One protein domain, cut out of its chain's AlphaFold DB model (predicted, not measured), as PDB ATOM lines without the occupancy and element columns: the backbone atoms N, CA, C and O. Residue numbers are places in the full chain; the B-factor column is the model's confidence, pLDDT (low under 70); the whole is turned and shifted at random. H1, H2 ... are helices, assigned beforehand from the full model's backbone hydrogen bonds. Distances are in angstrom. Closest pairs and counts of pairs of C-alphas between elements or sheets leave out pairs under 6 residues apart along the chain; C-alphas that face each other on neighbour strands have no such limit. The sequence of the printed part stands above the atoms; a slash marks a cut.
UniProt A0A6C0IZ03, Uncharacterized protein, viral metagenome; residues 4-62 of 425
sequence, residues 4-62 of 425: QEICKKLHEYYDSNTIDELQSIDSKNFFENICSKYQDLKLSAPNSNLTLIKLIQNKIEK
ATOM      1  N   GLN A   4     158.807 275.765 257.516       88.94
ATOM      2  CA  GLN A   4     160.119 275.486 256.930       88.94
ATOM      3  C   GLN A   4     160.290 274.004 256.569       88.94
ATOM      4  O   GLN A   4     160.815 273.687 255.500       88.94
ATOM      5  N   GLU A   5     159.828 273.091 257.427       90.00
ATOM      6  CA  GLU A   5     159.884 271.652 257.150       90.00
ATOM      7  C   GLU A   5     158.958 271.258 255.991       90.00
ATOM      8  O   GLU A   5     159.341 270.436 255.157       90.00
ATOM      9  N   ILE A   6     157.775 271.874 255.897       90.69
ATOM     10  CA  ILE A   6     156.860 271.672 254.765       90.69
ATOM     11  C   ILE A   6     157.459 272.206 253.470       90.69
ATOM     12  O   ILE A   6     157.473 271.487 252.478       90.69
ATOM     13  N   CYS A   7     158.039 273.409 253.468       90.62
ATOM     14  CA  CYS A   7     158.741 273.935 252.295       90.62
ATOM     15  C   CYS A   7     159.856 272.988 251.835       90.62
ATOM     16  O   CYS A   7     159.994 272.739 250.638       90.62
ATOM     17  N   LYS A   8     160.616 272.397 252.768       92.12
ATOM     18  CA  LYS A   8     161.633 271.391 252.436       92.12
ATOM     19  C   LYS A   8     161.016 270.158 251.764       92.12
ATOM     20  O   LYS A   8     161.514 269.746 250.719       92.12
ATOM     21  N   LYS A   9     159.928 269.604 252.314       92.50
ATOM     22  CA  LYS A   9     159.204 268.475 251.700       92.50
ATOM     23  C   LYS A   9     158.644 268.831 250.319       92.50
ATOM     24  O   LYS A   9     158.815 268.055 249.387       92.50
ATOM     25  N   LEU A  10     158.045 270.010 250.158       93.19
ATOM     26  CA  LEU A  10     157.535 270.493 248.873       93.19
ATOM     27  C   LEU A  10     158.646 270.539 247.818       93.19
ATOM     28  O   LEU A  10     158.464 270.015 246.725       93.19
ATOM     29  N   HIS A  11     159.817 271.078 248.158       92.19
ATOM     30  CA  HIS A  11     160.974 271.104 247.257       92.19
ATOM     31  C   HIS A  11     161.559 269.719 246.945       92.19
ATOM     32  O   HIS A  11     162.179 269.545 245.900       92.19
ATOM     33  N   GLU A  12     161.399 268.738 247.830       90.69
ATOM     34  CA  GLU A  12     161.936 267.389 247.629       90.69
ATOM     35  C   GLU A  12     160.984 266.479 246.836       90.69
ATOM     36  O   GLU A  12     161.422 265.724 245.962       90.69
ATOM     37  N   TYR A  13     159.686 266.550 247.136       92.56
ATOM     38  CA  TYR A  13     158.673 265.622 246.627       92.56
ATOM     39  C   TYR A  13     157.772 266.226 245.553       92.56
ATOM     40  O   TYR A  13     157.187 265.469 244.782       92.56
ATOM     41  N   TYR A  14     157.677 267.560 245.482       96.06
ATOM     42  CA  TYR A  14     156.752 268.271 244.596       96.06
ATOM     43  C   TYR A  14     155.315 267.736 244.716       96.06
ATOM     44  O   TYR A  14     154.623 267.485 243.728       96.06
ATOM     45  N   ASP A  15     154.888 267.546 245.962       95.56
ATOM     46  CA  ASP A  15     153.569 267.053 246.334       95.56
ATOM     47  C   ASP A  15     152.939 268.028 247.332       95.56
ATOM     48  O   ASP A  15     153.369 268.132 248.488       95.56
ATOM     49  N   SER A  16     151.943 268.785 246.866       94.06
ATOM     50  CA  SER A  16     151.299 269.814 247.683       94.06
ATOM     51  C   SER A  16     150.360 269.262 248.758       94.06
ATOM     52  O   SER A  16     149.952 270.019 249.639       94.06
ATOM     53  N   ASN A  17     150.105 267.950 248.790       92.19
ATOM     54  CA  ASN A  17     149.328 267.324 249.865       92.19
ATOM     55  C   ASN A  17     150.082 267.300 251.192       92.19
ATOM     56  O   ASN A  17     149.468 267.258 252.254       92.19
ATOM     57  N   THR A  18     151.408 267.454 251.159       90.56
ATOM     58  CA  THR A  18     152.223 267.633 252.371       90.56
ATOM     59  C   THR A  18     151.782 268.834 253.221       90.56
ATOM     60  O   THR A  18     152.013 268.844 254.428       90.56
ATOM     61  N   ILE A  19     151.087 269.822 252.641       90.00
ATOM     62  CA  ILE A  19     150.508 270.965 253.367       90.00
ATOM     63  C   ILE A  19     149.453 270.517 254.389       90.00
ATOM     64  O   ILE A  19     149.297 271.171 255.422       90.00
ATOM     65  N   ASP A  20     148.769 269.393 254.163       87.62
ATOM     66  CA  ASP A  20     147.755 268.883 255.092       87.62
ATOM     67  C   ASP A  20     148.369 268.407 256.424       87.62
ATOM     68  O   ASP A  20     147.671 268.335 257.435       87.62
ATOM     69  N   GLU A  21     149.691 268.189 256.473       85.69
ATOM     70  CA  GLU A  21     150.437 267.885 257.701       85.69
ATOM     71  C   GLU A  21     150.613 269.114 258.630       85.69
ATOM     72  O   GLU A  21     151.135 269.007 259.750       85.69
ATOM     73  N   LEU A  22     150.186 270.307 258.191       82.75
ATOM     74  CA  LEU A  22     150.152 271.514 259.020       82.75
ATOM     75  C   LEU A  22     148.946 271.506 259.953       82.75
ATOM     76  O   LEU A  22     147.790 271.482 259.531       82.75
ATOM     77  N   GLN A  23     149.233 271.625 261.247       73.94
ATOM     78  CA  GLN A  23     148.213 271.658 262.292       73.94
ATOM     79  C   GLN A  23     147.629 273.063 262.525       73.94
ATOM     80  O   GLN A  23     146.549 273.167 263.098       73.94
ATOM     81  N   SER A  24     148.304 274.143 262.099       75.00
ATOM     82  CA  SER A  24     147.850 275.517 262.364       75.00
ATOM     83  C   SER A  24     147.161 276.175 261.165       75.00
ATOM     84  O   SER A  24     147.646 276.121 260.034       75.00
ATOM     85  N   ILE A  25     146.039 276.847 261.443       75.00
ATOM     86  CA  ILE A  25     145.246 277.612 260.466       75.00
ATOM     87  C   ILE A  25     146.083 278.739 259.845       75.00
ATOM     88  O   ILE A  25     146.067 278.914 258.630       75.00
ATOM     89  N   ASP A  26     146.900 279.429 260.644       71.75
ATOM     90  CA  ASP A  26     147.772 280.508 260.158       71.75
ATOM     91  C   ASP A  26     148.778 280.026 259.103       71.75
ATOM     92  O   ASP A  26     149.070 280.740 258.142       71.75
ATOM     93  N   SER A  27     149.266 278.786 259.226       71.12
ATOM     94  CA  SER A  27     150.164 278.198 258.225       71.12
ATOM     95  C   SER A  27     149.437 277.841 256.928       71.12
ATOM     96  O   SER A  27     150.060 277.854 255.872       71.12
ATOM     97  N   LYS A  28     148.130 277.552 256.970       74.25
ATOM     98  CA  LYS A  28     147.319 277.336 255.758       74.25
ATOM     99  C   LYS A  28     147.044 278.660 255.044       74.25
ATOM    100  O   LYS A  28     147.305 278.767 253.846       74.25
ATOM    101  N   ASN A  29     146.676 279.693 255.803       82.81
ATOM    102  CA  ASN A  29     146.483 281.055 255.292       82.81
ATOM    103  C   ASN A  29     147.752 281.606 254.613       82.81
ATOM    104  O   ASN A  29     147.674 282.379 253.659       82.81
ATOM    105  N   PHE A  30     148.943 281.201 255.073       84.31
ATOM    106  CA  PHE A  30     150.208 281.545 254.419       84.31
ATOM    107  C   PHE A  30     150.265 281.068 252.956       84.31
ATOM    108  O   PHE A  30     150.611 281.854 252.072       84.31
ATOM    109  N   PHE A  31     149.885 279.818 252.676       84.50
ATOM    110  CA  PHE A  31     149.905 279.264 251.318       84.50
ATOM    111  C   PHE A  31     148.811 279.848 250.420       84.50
ATOM    112  O   PHE A  31     149.073 280.128 249.247       84.50
ATOM    113  N   GLU A  32     147.623 280.111 250.967       84.19
ATOM    114  CA  GLU A  32     146.542 280.800 250.248       84.19
ATOM    115  C   GLU A  32     146.970 282.206 249.805       84.19
ATOM    116  O   GLU A  32     146.810 282.580 248.639       84.19
ATOM    117  N   ASN A  33     147.623 282.952 250.701       85.69
ATOM    118  CA  ASN A  33     148.151 284.278 250.396       85.69
ATOM    119  C   ASN A  33     149.222 284.249 249.294       85.69
ATOM    120  O   ASN A  33     149.233 285.138 248.442       85.69
ATOM    121  N   ILE A  34     150.104 283.243 249.266       81.25
ATOM    122  CA  ILE A  34     151.090 283.087 248.180       81.25
ATOM    123  C   ILE A  34     150.388 282.832 246.842       81.25
ATOM    124  O   ILE A  34     150.738 283.457 245.841       81.25
ATOM    125  N   CYS A  35     149.377 281.962 246.823       81.81
ATOM    126  CA  CYS A  35     148.650 281.626 245.598       81.81
ATOM    127  C   CYS A  35     147.882 282.825 245.031       81.81
ATOM    128  O   CYS A  35     147.887 283.028 243.818       81.81
ATOM    129  N   SER A  36     147.309 283.674 245.896       82.31
ATOM    130  CA  SER A  36     146.627 284.909 245.473       82.31
ATOM    131  C   SER A  36     147.535 285.876 244.698       82.31
ATOM    132  O   SER A  36     147.054 286.672 243.897       82.31
ATOM    133  N   LYS A  37     148.856 285.762 244.883       79.94
ATOM    134  CA  LYS A  37     149.882 286.600 244.251       79.94
ATOM    135  C   LYS A  37     150.568 285.920 243.066       79.94
ATOM    136  O   LYS A  37     151.572 286.432 242.586       79.94
ATOM    137  N   TYR A  38     150.081 284.772 242.588       78.50
ATOM    138  CA  TYR A  38     150.766 283.993 241.549       78.50
ATOM    139  C   TYR A  38     151.079 284.811 240.283       78.50
ATOM    140  O   TYR A  38     152.210 284.773 239.798       78.50
ATOM    141  N   GLN A  39     150.111 285.583 239.774       77.81
ATOM    142  CA  GLN A  39     150.317 286.420 238.582       77.81
ATOM    143  C   GLN A  39     151.353 287.523 238.830       77.81
ATOM    144  O   GLN A  39     152.243 287.732 238.006       77.81
ATOM    145  N   ASP A  40     151.304 288.158 240.002       79.00
ATOM    146  CA  ASP A  40     152.262 289.196 240.386       79.00
ATOM    147  C   ASP A  40     153.671 288.617 240.548       79.00
ATOM    148  O   ASP A  40     154.649 289.203 240.084       79.00
ATOM    149  N   LEU A  41     153.799 287.434 241.159       76.38
ATOM    150  CA  LEU A  41     155.071 286.738 241.363       76.38
ATOM    151  C   LEU A  41     155.696 286.287 240.041       76.38
ATOM    152  O   LEU A  41     156.915 286.371 239.888       76.38
ATOM    153  N   LYS A  42     154.875 285.869 239.070       76.38
ATOM    154  CA  LYS A  42     155.331 285.505 237.720       76.38
ATOM    155  C   LYS A  42     156.054 286.665 237.026       76.38
ATOM    156  O   LYS A  42     157.006 286.425 236.288       76.38
ATOM    157  N   LEU A  43     155.622 287.902 237.278       76.81
ATOM    158  CA  LEU A  43     156.200 289.115 236.691       76.81
ATOM    159  C   LEU A  43     157.342 289.708 237.532       76.81
ATOM    160  O   LEU A  43     158.325 290.193 236.979       76.81
ATOM    161  N   SER A  44     157.213 289.681 238.860       78.12
ATOM    162  CA  SER A  44     158.086 290.423 239.787       78.12
ATOM    163  C   SER A  44     159.217 289.602 240.416       78.12
ATOM    164  O   SER A  44     160.181 290.182 240.914       78.12
ATOM    165  N   ALA A  45     159.141 288.268 240.387       76.00
ATOM    166  CA  ALA A  45     160.095 287.388 241.058       76.00
ATOM    167  C   ALA A  45     160.524 286.215 240.151       76.00
ATOM    168  O   ALA A  45     160.126 285.071 240.389       76.00
ATOM    169  N   PRO A  46     161.385 286.458 239.139       69.25
ATOM    170  CA  PRO A  46     161.741 285.474 238.104       69.25
ATOM    171  C   PRO A  46     162.492 284.231 238.617       69.25
ATOM    172  O   PRO A  46     162.633 283.256 237.881       69.25
ATOM    173  N   ASN A  47     162.963 284.252 239.868       78.81
ATOM    174  CA  ASN A  47     163.619 283.121 240.536       78.81
ATOM    175  C   ASN A  47     162.656 282.281 241.398       78.81
ATOM    176  O   ASN A  47     163.100 281.370 242.093       78.81
ATOM    177  N   SER A  48     161.359 282.599 241.402       84.25
ATOM    178  CA  SER A  48     160.359 281.840 242.156       84.25
ATOM    179  C   SER A  48     160.104 280.483 241.511       84.25
ATOM    180  O   SER A  48     160.005 280.378 240.290       84.25
ATOM    181  N   ASN A  49     159.898 279.459 242.339       89.75
ATOM    182  CA  ASN A  49     159.509 278.135 241.868       89.75
ATOM    183  C   ASN A  49     158.019 278.122 241.501       89.75
ATOM    184  O   ASN A  49     157.151 277.761 242.300       89.75
ATOM    185  N   LEU A  50     157.725 278.575 240.282       89.38
ATOM    186  CA  LEU A  50     156.360 278.710 239.774       89.38
ATOM    187  C   LEU A  50     155.622 277.367 239.704       89.38
ATOM    188  O   LEU A  50     154.396 277.351 239.797       89.38
ATOM    189  N   THR A  51     156.350 276.256 239.568       93.50
ATOM    190  CA  THR A  51     155.779 274.906 239.593       93.50
ATOM    191  C   THR A  51     155.156 274.615 240.953       93.50
ATOM    192  O   THR A  51     153.972 274.305 241.015       93.50
ATOM    193  N   LEU A  52     155.903 274.791 242.050       93.44
ATOM    194  CA  LEU A  52     155.365 274.560 243.395       93.44
ATOM    195  C   LEU A  52     154.176 275.469 243.702       93.44
ATOM    196  O   LEU A  52     153.171 274.985 244.210       93.44
ATOM    197  N   ILE A  53     154.246 276.757 243.353       91.31
ATOM    198  CA  ILE A  53     153.121 277.673 243.597       91.31
ATOM    199  C   ILE A  53     151.870 277.192 242.852       91.31
ATOM    200  O   ILE A  53     150.782 277.175 243.423       91.31
ATOM    201  N   LYS A  54     152.022 276.748 241.600       92.00
ATOM    202  CA  LYS A  54     150.900 276.252 240.805       92.00
ATOM    203  C   LYS A  54     150.319 274.941 241.352       92.00
ATOM    204  O   LYS A  54     149.100 274.810 241.397       92.00
ATOM    205  N   LEU A  55     151.154 274.013 241.830       94.25
ATOM    206  CA  LEU A  55     150.689 272.788 242.503       94.25
ATOM    207  C   LEU A  55     149.858 273.114 243.754       94.25
ATOM    208  O   LEU A  55     148.786 272.550 243.953       94.25
ATOM    209  N   ILE A  56     150.315 274.074 244.560       92.38
ATOM    210  CA  ILE A  56     149.614 274.513 245.775       92.38
ATOM    211  C   ILE A  56     148.293 275.206 245.428       92.38
ATOM    212  O   ILE A  56     147.270 274.932 246.053       92.38
ATOM    213  N   GLN A  57     148.280 276.055 244.397       90.94
ATOM    214  CA  GLN A  57     147.044 276.656 243.899       90.94
ATOM    215  C   GLN A  57     146.042 275.567 243.497       90.94
ATOM    216  O   GLN A  57     144.888 275.597 243.917       90.94
ATOM    217  N   ASN A  58     146.499 274.575 242.733       92.44
ATOM    218  CA  ASN A  58     145.680 273.445 242.320       92.44
ATOM    219  C   ASN A  58     145.144 272.643 243.529       92.44
ATOM    220  O   ASN A  58     143.991 272.209 243.497       92.44
ATOM    221  N   LYS A  59     145.926 272.504 244.615       91.50
ATOM    222  CA  LYS A  59     145.483 271.943 245.911       91.50
ATOM    223  C   LYS A  59     144.329 272.691 246.548       91.50
ATOM    224  O   LYS A  59     143.356 272.072 246.974       91.50
ATOM    225  N   ILE A  60     144.448 274.007 246.617       88.38
ATOM    226  CA  ILE A  60     143.448 274.866 247.252       88.38
ATOM    227  C   ILE A  60     142.164 274.886 246.419       88.38
ATOM    228  O   ILE A  60     141.069 274.739 246.955       88.38
ATOM    229  N   GLU A  61     142.294 275.021 245.098       89.62
ATOM    230  CA  GLU A  61     141.152 275.162 244.195       89.62
ATOM    231  C   GLU A  61     140.460 273.824 243.869       89.62
ATOM    232  O   GLU A  61     139.328 273.838 243.384       89.62
ATOM    233  N   LYS A  62     141.115 272.677 244.116       88.81
ATOM    234  CA  LYS A  62     140.604 271.314 243.858       88.81
ATOM    235  C   LYS A  62     140.038 271.128 242.442       88.81
ATOM    236  O   LYS A  62     138.967 270.543 242.258       88.81
TER     237      LYS A  62
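AT A GLANCE: This is residues 4 to 62 of the 425 residues of an uncharacterized protein of viral metagenome (UniProt A0A6C0IZ03). Five short helices gather around the last one, H5, whose centre is the nearest to the middle: H2 and H3 pack on it at steep angles, running opposite ways to each other, and H4 lies out at one end of the longest axis and folds back to H5 as a helical hairpin. H1 makes a second helical hairpin with H2, and the centres of H1, H2 and H3 make a triangle, with H1 apart from H3. The printed part has 59 residues, with five named helices in the order H1, H2, H3, H4, H5 and no named strand; its class is all helix. It is compact, with a radius of gyration of the C-alphas of 11.1 A, and the C-alphas span 32 by 22 by 21 A.

IN THESE COORDINATES: H1 holds residues 4 to 13, is 14.3 A long and begins at C-alpha 4, (160.119, 275.486, 256.930). H2 holds residues 16 to 21 and is 10.2 A long. H3, residues 25 to 36, is 16.7 A long and begins at C-alpha 25, (145.246, 277.612, 260.466). H4 holds residues 38 to 44 and is 9.9 A long. H5, residues 50 to 61, is 16.2 A long and ends at C-alpha 61, (141.152, 275.162, 244.195).

HOW THE PARTS SIT: H5 is the hub, touching H2, H3 and H4. The closest C-alphas of H2 and H5 are those of Ser 16 and Ile 56, 5.3 A apart, at a steep tilt of 61 degrees, the same way. H3 touches H5 with residues 31 to 35 alone, closest at the C-alphas of Cys 35 and Gln 57, 5.5 A, at a steep tilt of 64 degrees, opposite ways. H5 touches H4 with residues 50 to 54 alone; their closest C-alphas are those of Tyr 38 and Ile 53, 7.0 A apart, and this hairpin has a shallow tilt of 23 degrees, opposite ways. H1 and H2, also a hairpin, touch at the C-alphas of Leu 10 and Ser 16, 6.4 A, opposite ways at 38 degrees, only just a steep tilt. The helix packing is mostly crossed, with 1 of 4 touching pairs at a shallow tilt. H2 and H3 are close but not clearly touching, with the C-alphas of Ile 19 and Lys 28 7.5 A apart, at a shallow tilt of 17 degrees, opposite ways. H1 and H5 are close but not clearly touching, with the C-alphas of Leu 10 and Leu 52 7.2 A apart, about perpendicular at 77 degrees. H3 and H4 meet only through their link; H1 is apart from H3 and H4, and H2 from H4. Every O i to N i+4 pair is within hydrogen-bond range in H1, H4 and H5; in H3 it is 7 of 8, and in H2 0 of 2, beside 3 of 3 O i to N i+3 pairs.

THE WHOLE: The two C-alphas farthest apart are those of Gln 23 and Leu 43, 32.0 A. The printed part has no cut, and the four links are tight. The mean pLDDT of the printed part is 85.5, and residue 46 is under 70.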